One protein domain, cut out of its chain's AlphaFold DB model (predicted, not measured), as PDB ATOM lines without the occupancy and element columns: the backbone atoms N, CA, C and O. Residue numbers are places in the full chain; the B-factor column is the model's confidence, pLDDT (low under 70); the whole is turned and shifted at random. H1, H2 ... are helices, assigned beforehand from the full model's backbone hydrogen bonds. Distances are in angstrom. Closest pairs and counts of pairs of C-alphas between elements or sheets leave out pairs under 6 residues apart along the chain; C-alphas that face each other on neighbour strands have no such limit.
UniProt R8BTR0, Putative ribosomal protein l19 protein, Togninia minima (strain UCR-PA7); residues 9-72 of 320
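This is residues 9 to 72 of the 320 residues of the protein "Putative ribosomal protein l19 protein" of Togninia minima (strain UCR-PA7) (UniProt R8BTR0). Two long helices, H2 and H1, make an open V, meeting near the start of H2 and in the later part of H1, with a long looping link, residues 31 to 45, at the closed end. Residues 54 to 72 and 9 to 16 stick out as the two arms. The printed part has 64 residues with two named helices, H1 then H2, and no named strand: all helix. It is loose, with a radius of gyration of the C-alphas of 14.9 A, and spans 44 by 29 by 16 A.

H2, residues 46 to 70, is 35.6 A long and ends at C-alpha 70 (113.518, 87.690, 98.527). H1, residues 9 to 30, is 32.0 A long and begins at C-alpha 9 (94.001, 81.312, 118.940).

H2, with residues 46 to 50 alone, touches residues 21 to 25 of H1; the closest C-alphas, of Ser 21 and Ala 50, are 6.8 A apart. They run opposite ways at a steep tilt of 54 degrees. In both helices every O i to N i+4 pair is within hydrogen-bond range.

The C-alphas farthest apart, of Thr 42 and Trp 72, are 45.0 A apart. The printed part has no cut. The link from H1 to H2 is long. The model's pLDDT is under 70 at residues 29 to 44 and 72.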
ATOM      1  N   PRO A   9      93.806  81.538 120.374       76.50
ATOM      2  CA  PRO A   9      94.001  81.312 118.940       76.50
ATOM      3  C   PRO A   9      94.611  79.941 118.632       76.50
ATOM      4  O   PRO A   9      94.197  79.290 117.680       76.50
ATOM      5  N   PHE A  10      95.539  79.479 119.476       76.19
ATOM      6  CA  PHE A  10      96.244  78.212 119.286       76.19
ATOM      7  C   PHE A  10      95.290  77.014 119.374       76.19
ATOM      8  O   PHE A  10      95.307  76.139 118.516       76.19
ATOM      9  N   GLY A  11      94.380  77.013 120.357       78.81
ATOM     10  CA  GLY A  11      93.382  75.946 120.492       78.81
ATOM     11  C   GLY A  11      92.440  75.842 119.286       78.81
ATOM     12  O   GLY A  11      92.108  74.739 118.859       78.81
ATOM     13  N   ARG A  12      92.057  76.980 118.687       80.88
ATOM     14  CA  ARG A  12      91.211  77.011 117.480       80.88
ATOM     15  C   ARG A  12      91.934  76.444 116.262       80.88
ATOM     16  O   ARG A  12      91.357  75.634 115.543       80.88
ATOM     17  N   THR A  13      93.191  76.834 116.050       80.75
ATOM     18  CA  THR A  13      93.998  76.309 114.941       80.75
ATOM     19  C   THR A  13      94.263  74.814 115.093       80.75
ATOM     20  O   THR A  13      94.183  74.086 114.109       80.75
ATOM     21  N   THR A  14      94.499  74.332 116.318       82.50
ATOM     22  CA  THR A  14      94.701  72.901 116.581       82.50
ATOM     23  C   THR A  14      93.435  72.083 116.319       82.50
ATOM     24  O   THR A  14      93.525  71.035 115.688       82.50
ATOM     25  N   LEU A  15      92.253  72.559 116.733       83.94
ATOM     26  CA  LEU A  15      90.982  71.870 116.459       83.94
ATOM     27  C   LEU A  15      90.640  71.832 114.964       83.94
ATOM     28  O   LEU A  15      90.179  70.807 114.471       83.94
ATOM     29  N   LEU A  16      90.896  72.922 114.232       83.19
ATOM     30  CA  LEU A  16      90.728  72.946 112.776       83.19
ATOM     31  C   LEU A  16      91.675  71.959 112.085       83.19
ATOM     32  O   LEU A  16      91.228  71.186 111.245       83.19
ATOM     33  N   ALA A  17      92.956  71.940 112.468       81.81
ATOM     34  CA  ALA A  17      93.927  70.999 111.915       81.81
ATOM     35  C   ALA A  17      93.541  69.539 112.206       81.81
ATOM     36  O   ALA A  17      93.594  68.706 111.306       81.81
ATOM     37  N   TYR A  18      93.084  69.246 113.430       84.00
ATOM     38  CA  TYR A  18      92.585  67.922 113.804       84.00
ATOM     39  C   TYR A  18      91.404  67.498 112.926       84.00
ATOM     40  O   TYR A  18      91.474  66.454 112.284       84.00
ATOM     41  N   ASN A  19      90.374  68.345 112.814       86.19
ATOM     42  CA  ASN A  19      89.180  68.047 112.021       86.19
ATOM     43  C   ASN A  19      89.502  67.802 110.540       86.19
ATOM     44  O   ASN A  19      88.939  66.899 109.925       86.19
ATOM     45  N   VAL A  20      90.412  68.587 109.956       82.56
ATOM     46  CA  VAL A  20      90.803  68.442 108.546       82.56
ATOM     47  C   VAL A  20      91.646  67.182 108.329       82.56
ATOM     48  O   VAL A  20      91.564  66.575 107.262       82.56
ATOM     49  N   SER A  21      92.450  66.754 109.306       80.12
ATOM     50  CA  SER A  21      93.204  65.490 109.242       80.12
ATOM     51  C   SER A  21      92.309  64.268 109.406       80.12
ATOM     52  O   SER A  21      92.428  63.330 108.623       80.12
ATOM     53  N   THR A  22      91.352  64.296 110.336       80.94
ATOM     54  CA  THR A  22      90.402  63.189 110.518       80.94
ATOM     55  C   THR A  22      89.438  63.050 109.343       80.94
ATOM     56  O   THR A  22      89.139  61.936 108.931       80.94
ATOM     57  N   LEU A  23      88.962  64.167 108.780       81.06
ATOM     58  CA  LEU A  23      88.035  64.142 107.645       81.06
ATOM     59  C   LEU A  23      88.724  63.680 106.354       81.06
ATOM     60  O   LEU A  23      88.104  62.996 105.548       81.06
ATOM     61  N   TYR A  24      90.007  64.006 106.182       78.19
ATOM     62  CA  TYR A  24      90.813  63.488 105.076       78.19
ATOM     63  C   TYR A  24      91.068  61.986 105.213       78.19
ATOM     64  O   TYR A  24      90.791  61.259 104.270       78.19
ATOM     65  N   ALA A  25      91.469  61.513 106.400       76.88
ATOM     66  CA  ALA A  25      91.606  60.080 106.661       76.88
ATOM     67  C   ALA A  25      90.284  59.326 106.412       76.88
ATOM     68  O   ALA A  25      90.284  58.284 105.770       76.88
ATOM     69  N   TYR A  26      89.143  59.881 106.841       79.62
ATOM     70  CA  TYR A  26      87.819  59.316 106.554       79.62
ATOM     71  C   TYR A  26      87.497  59.300 105.049       79.62
ATOM     72  O   TYR A  26      87.027  58.292 104.527       79.62
ATOM     73  N   SER A  27      87.783  60.387 104.325       78.00
ATOM     74  CA  SER A  27      87.598  60.432 102.869       78.00
ATOM     75  C   SER A  27      88.476  59.413 102.139       78.00
ATOM     76  O   SER A  27      88.028  58.869 101.132       78.00
ATOM     77  N   LEU A  28      89.692  59.164 102.632       71.88
ATOM     78  CA  LEU A  28      90.621  58.182 102.074       71.88
ATOM     79  C   LEU A  28      90.068  56.760 102.242       71.88
ATOM     80  O   LEU A  28      90.052  55.997 101.290       71.88
ATOM     81  N   THR A  29      89.449  56.447 103.389       68.81
ATOM     82  CA  THR A  29      88.758  55.152 103.572       68.81
ATOM     83  C   THR A  29      87.539  54.947 102.671       68.81
ATOM     84  O   THR A  29      87.071  53.820 102.520       68.81
ATOM     85  N   GLN A  30      86.988  56.024 102.101       68.94
ATOM     86  CA  GLN A  30      85.779  55.977 101.276       68.94
ATOM     87  C   GLN A  30      86.082  55.901  99.769       68.94
ATOM     88  O   GLN A  30      85.209  55.495  98.999       68.94
ATOM     89  N   LYS A  31      87.290  56.286  99.337       60.94
ATOM     90  CA  LYS A  31      87.733  56.199  97.940       60.94
ATOM     91  C   LYS A  31      88.646  54.988  97.753       60.94
ATOM     92  O   LYS A  31      89.628  54.836  98.461       60.94
ATOM     93  N   VAL A  32      88.306  54.140  96.786       54.97
ATOM     94  CA  VAL A  32      89.115  52.991  96.354       54.97
ATOM     95  C   VAL A  32      89.812  53.406  95.059       54.97
ATOM     96  O   VAL A  32      89.344  53.079  93.973       54.97
ATOM     97  N   GLU A  33      90.837  54.249  95.163       54.22
ATOM     98  CA  GLU A  33      91.757  54.512  94.051       54.22
ATOM     99  C   GLU A  33      93.090  53.836  94.405       54.22
ATOM    100  O   GLU A  33      93.664  54.101  95.458       54.22
ATOM    101  N   ASP A  34      93.517  52.892  93.562       54.97
ATOM    102  CA  ASP A  34      94.592  51.911  93.809       54.97
ATOM    103  C   ASP A  34      96.024  52.500  93.713       54.97
ATOM    104  O   ASP A  34      96.951  51.782  93.347       54.97
ATOM    105  N   ASP A  35      96.218  53.797  93.983       55.50
ATOM    106  CA  ASP A  35      97.510  54.491  93.769       55.50
ATOM    107  C   ASP A  35      98.053  55.223  95.021       55.50
ATOM    108  O   ASP A  35      99.139  55.793  94.972       55.50
ATOM    109  N   ASP A  36      97.346  55.164  96.163       57.91
ATOM    110  CA  ASP A  36      97.722  55.822  97.437       57.91
ATOM    111  C   ASP A  36      98.262  54.807  98.482       57.91
ATOM    112  O   ASP A  36      97.865  54.786  99.656       57.91
ATOM    113  N   ASP A  37      99.146  53.906  98.046       59.31
ATOM    114  CA  ASP A  37      99.713  52.826  98.876       59.31
ATOM    115  C   ASP A  37     100.650  53.327 100.000       59.31
ATOM    116  O   ASP A  37     100.954  52.576 100.931       59.31
ATOM    117  N   ASP A  38     101.105  54.584  99.953       60.00
ATOM    118  CA  ASP A  38     102.009  55.186 100.942       60.00
ATOM    119  C   ASP A  38     101.295  55.835 102.145       60.00
ATOM    120  O   ASP A  38     101.941  56.067 103.165       60.00
ATOM    121  N   GLU A  39      99.976  56.072 102.077       62.34
ATOM    122  CA  GLU A  39      99.163  56.634 103.178       62.34
ATOM    123  C   GLU A  39      98.209  55.603 103.836       62.34
ATOM    124  O   GLU A  39      97.408  55.931 104.724       62.34
ATOM    125  N   GLY A  40      98.331  54.326 103.455       56.50
ATOM    126  CA  GLY A  40      97.706  53.188 104.139       56.50
ATOM    127  C   GLY A  40      96.340  52.739 103.607       56.50
ATOM    128  O   GLY A  40      95.718  51.879 104.234       56.50
ATOM    129  N   GLY A  41      95.864  53.258 102.469       62.84
ATOM    130  CA  GLY A  41      94.666  52.774 101.763       62.84
ATOM    131  C   GLY A  41      93.471  52.431 102.674       62.84
ATOM    132  O   GLY A  41      92.874  53.293 103.319       62.84
ATOM    133  N   THR A  42      93.124  51.140 102.759       57.78
ATOM    134  CA  THR A  42      91.997  50.628 103.571       57.78
ATOM    135  C   THR A  42      92.186  50.740 105.094       57.78
ATOM    136  O   THR A  42      91.197  50.661 105.824       57.78
ATOM    137  N   ASN A  43      93.410  50.965 105.592       61.12
ATOM    138  CA  ASN A  43      93.736  51.221 107.001       61.12
ATOM    139  C   ASN A  43      94.600  52.493 107.129       61.12
ATOM    140  O   ASN A  43      95.827  52.399 107.172       61.12
ATOM    141  N   PRO A  44      93.992  53.688 107.236       64.69
ATOM    142  CA  PRO A  44      94.730  54.944 107.184       64.69
ATOM    143  C   PRO A  44      95.660  55.090 108.393       64.69
ATOM    144  O   PRO A  44      95.219  55.136 109.549       64.69
ATOM    145  N   LEU A  45      96.961  55.224 108.132       74.88
ATOM    146  CA  LEU A  45      97.965  55.472 109.161       74.88
ATOM    147  C   LEU A  45      97.975  56.966 109.497       74.88
ATOM    148  O   LEU A  45      98.689  57.776 108.912       74.88
ATOM    149  N   ILE A  46      97.164  57.342 110.493       77.12
ATOM    150  CA  ILE A  46      96.945  58.740 110.919       77.12
ATOM    151  C   ILE A  46      98.264  59.486 111.185       77.12
ATOM    152  O   ILE A  46      98.350  60.694 110.960       77.12
ATOM    153  N   TRP A  47      99.288  58.779 111.672       78.75
ATOM    154  CA  TRP A  47     100.604  59.359 111.929       78.75
ATOM    155  C   TRP A  47     101.303  59.811 110.641       78.75
ATOM    156  O   TRP A  47     101.769  60.947 110.584       78.75
ATOM    157  N   GLU A  48     101.320  58.983 109.598       78.88
ATOM    158  CA  GLU A  48     101.969  59.295 108.317       78.88
ATOM    159  C   GLU A  48     101.265  60.467 107.627       78.88
ATOM    160  O   GLU A  48     101.901  61.486 107.341       78.88
ATOM    161  N   ILE A  49      99.933  60.412 107.548       77.00
ATOM    162  CA  ILE A  49      99.082  61.496 107.029       77.00
ATOM    163  C   ILE A  49      99.368  62.824 107.754       77.00
ATOM    164  O   ILE A  49      99.490  63.892 107.143       77.00
ATOM    165  N   ALA A  50      99.491  62.786 109.085       80.50
ATOM    166  CA  ALA A  50      99.798  63.975 109.870       80.50
ATOM    167  C   ALA A  50     101.217  64.503 109.596       80.50
ATOM    168  O   ALA A  50     101.405  65.722 109.523       80.50
ATOM    169  N   THR A  51     102.206  63.620 109.418       83.38
ATOM    170  CA  THR A  51     103.593  64.017 109.134       83.38
ATOM    171  C   THR A  51     103.763  64.630 107.746       83.38
ATOM    172  O   THR A  51     104.369  65.697 107.648       83.38
ATOM    173  N   HIS A  52     103.162  64.056 106.700       82.31
ATOM    174  CA  HIS A  52     103.208  64.616 105.345       82.31
ATOM    175  C   HIS A  52     102.601  66.016 105.299       82.31
ATOM    176  O   HIS A  52     103.200  66.951 104.762       82.31
ATOM    177  N   ARG A  53     101.461  66.213 105.968       82.88
ATOM    178  CA  ARG A  53     100.843  67.537 106.102       82.88
ATOM    179  C   ARG A  53     101.692  68.508 106.901       82.88
ATOM    180  O   ARG A  53     101.805  69.666 106.510       82.88
ATOM    181  N   ALA A  54     102.296  68.064 108.000       85.00
ATOM    182  CA  ALA A  54     103.190  68.911 108.778       85.00
ATOM    183  C   ALA A  54     104.384  69.368 107.930       85.00
ATOM    184  O   ALA A  54     104.693  70.558 107.917       85.00
ATOM    185  N   ILE A  55     105.001  68.464 107.166       89.44
ATOM    186  CA  ILE A  55     106.116  68.782 106.267       89.44
ATOM    187  C   ILE A  55     105.660  69.731 105.156       89.44
ATOM    188  O   ILE A  55     106.321  70.740 104.931       89.44
ATOM    189  N   ALA A  56     104.515  69.478 104.517       86.69
ATOM    190  CA  ALA A  56     103.968  70.340 103.470       86.69
ATOM    191  C   ALA A  56     103.641  71.752 103.984       86.69
ATOM    192  O   ALA A  56     103.961  72.744 103.329       86.69
ATOM    193  N   VAL A  57     103.060  71.871 105.184       87.62
ATOM    194  CA  VAL A  57     102.779  73.168 105.821       87.62
ATOM    195  C   VAL A  57     104.076  73.875 106.205       87.62
ATOM    196  O   VAL A  57     104.213  75.067 105.937       87.62
ATOM    197  N   MET A  58     105.048  73.168 106.786       91.12
ATOM    198  CA  MET A  58     106.352  73.745 107.119       91.12
ATOM    199  C   MET A  58     107.094  74.204 105.862       91.12
ATOM    200  O   MET A  58     107.600  75.322 105.840       91.12
ATOM    201  N   ALA A  59     107.095  73.405 104.794       94.12
ATOM    202  CA  ALA A  59     107.658  73.772 103.499       94.12
ATOM    203  C   ALA A  59     106.937  74.983 102.891       94.12
ATOM    204  O   ALA A  59     107.594  75.904 102.414       94.12
ATOM    205  N   GLY A  60     105.605  75.044 102.980       91.38
ATOM    206  CA  GLY A  60     104.808  76.191 102.545       91.38
ATOM    207  C   GLY A  60     105.102  77.465 103.343       91.38
ATOM    208  O   GLY A  60     105.230  78.538 102.755       91.38
ATOM    209  N   ILE A  61     105.282  77.363 104.664       90.19
ATOM    210  CA  ILE A  61     105.701  78.487 105.517       90.19
ATOM    211  C   ILE A  61     107.122  78.925 105.152       90.19
ATOM    212  O   ILE A  61     107.357  80.119 104.994       90.19
ATOM    213  N   LEU A  62     108.059  77.989 104.978       91.81
ATOM    214  CA  LEU A  62     109.436  78.286 104.571       91.81
ATOM    215  C   LEU A  62     109.483  78.951 103.190       91.81
ATOM    216  O   LEU A  62     110.197  79.936 103.015       91.81
ATOM    217  N   TRP A  63     108.683  78.475 102.234       91.38
ATOM    218  CA  TRP A  63     108.552  79.075 100.909       91.38
ATOM    219  C   TRP A  63     107.899  80.459 100.970       91.38
ATOM    220  O   TRP A  63     108.382  81.398 100.344       91.38
ATOM    221  N   GLY A  64     106.849  80.627 101.777       84.75
ATOM    222  CA  GLY A  64     106.221  81.925 102.024       84.75
ATOM    223  C   GLY A  64     107.198  82.923 102.646       84.75
ATOM    224  O   GLY A  64     107.298  84.054 102.180       84.75
ATOM    225  N   LEU A  65     107.984  82.492 103.637       84.25
ATOM    226  CA  LEU A  65     109.064  83.289 104.219       84.25
ATOM    227  C   LEU A  65     110.114  83.644 103.166       84.25
ATOM    228  O   LEU A  65     110.507  84.804 103.088       84.25
ATOM    229  N   PHE A  66     110.526  82.693 102.325       85.06
ATOM    230  CA  PHE A  66     111.463  82.940 101.231       85.06
ATOM    231  C   PHE A  66     110.927  83.994 100.253       85.06
ATOM    232  O   PHE A  66     111.610  84.979  99.980       85.06
ATOM    233  N   VAL A  67     109.681  83.862  99.793       83.69
ATOM    234  CA  VAL A  67     109.039  84.823  98.881       83.69
ATOM    235  C   VAL A  67     108.910  86.200  99.533       83.69
ATOM    236  O   VAL A  67     109.345  87.195  98.953       83.69
ATOM    237  N   CYS A  68     108.392  86.280 100.762       75.31
ATOM    238  CA  CYS A  68     108.289  87.541 101.499       75.31
ATOM    239  C   CYS A  68     109.656  88.194 101.739       75.31
ATOM    240  O   CYS A  68     109.735  89.415 101.873       75.31
ATOM    241  N   ARG A  69     110.733  87.404 101.787       72.81
ATOM    242  CA  ARG A  69     112.072  87.904 102.086       72.81
ATOM    243  C   ARG A  69     112.899  88.270 100.860       72.81
ATOM    244  O   ARG A  69     113.694  89.204 100.955       72.81
ATOM    245  N   VAL A  70     112.722  87.551  99.756       73.31
ATOM    246  CA  VAL A  70     113.518  87.690  98.527       73.31
ATOM    247  C   VAL A  70     112.781  88.503  97.469       73.31
ATOM    248  O   VAL A  70     113.396  89.335  96.811       73.31
ATOM    249  N   VAL A  71     111.466  88.310  97.317       74.06
ATOM    250  CA  VAL A  71     110.688  88.941  96.238       74.06
ATOM    251  C   VAL A  71     110.191  90.334  96.632       74.06
ATOM    252  O   VAL A  71     110.157  91.222  95.785       74.06
ATOM    253  N   TRP A  72     109.827  90.560  97.903       64.69
ATOM    254  CA  TRP A  72     109.282  91.855  98.344       64.69
ATOM    255  C   TRP A  72     109.750  92.295  99.741       64.69
ATOM    256  O   TRP A  72     108.941  92.421 100.667       64.69
TER     257      TRP A  72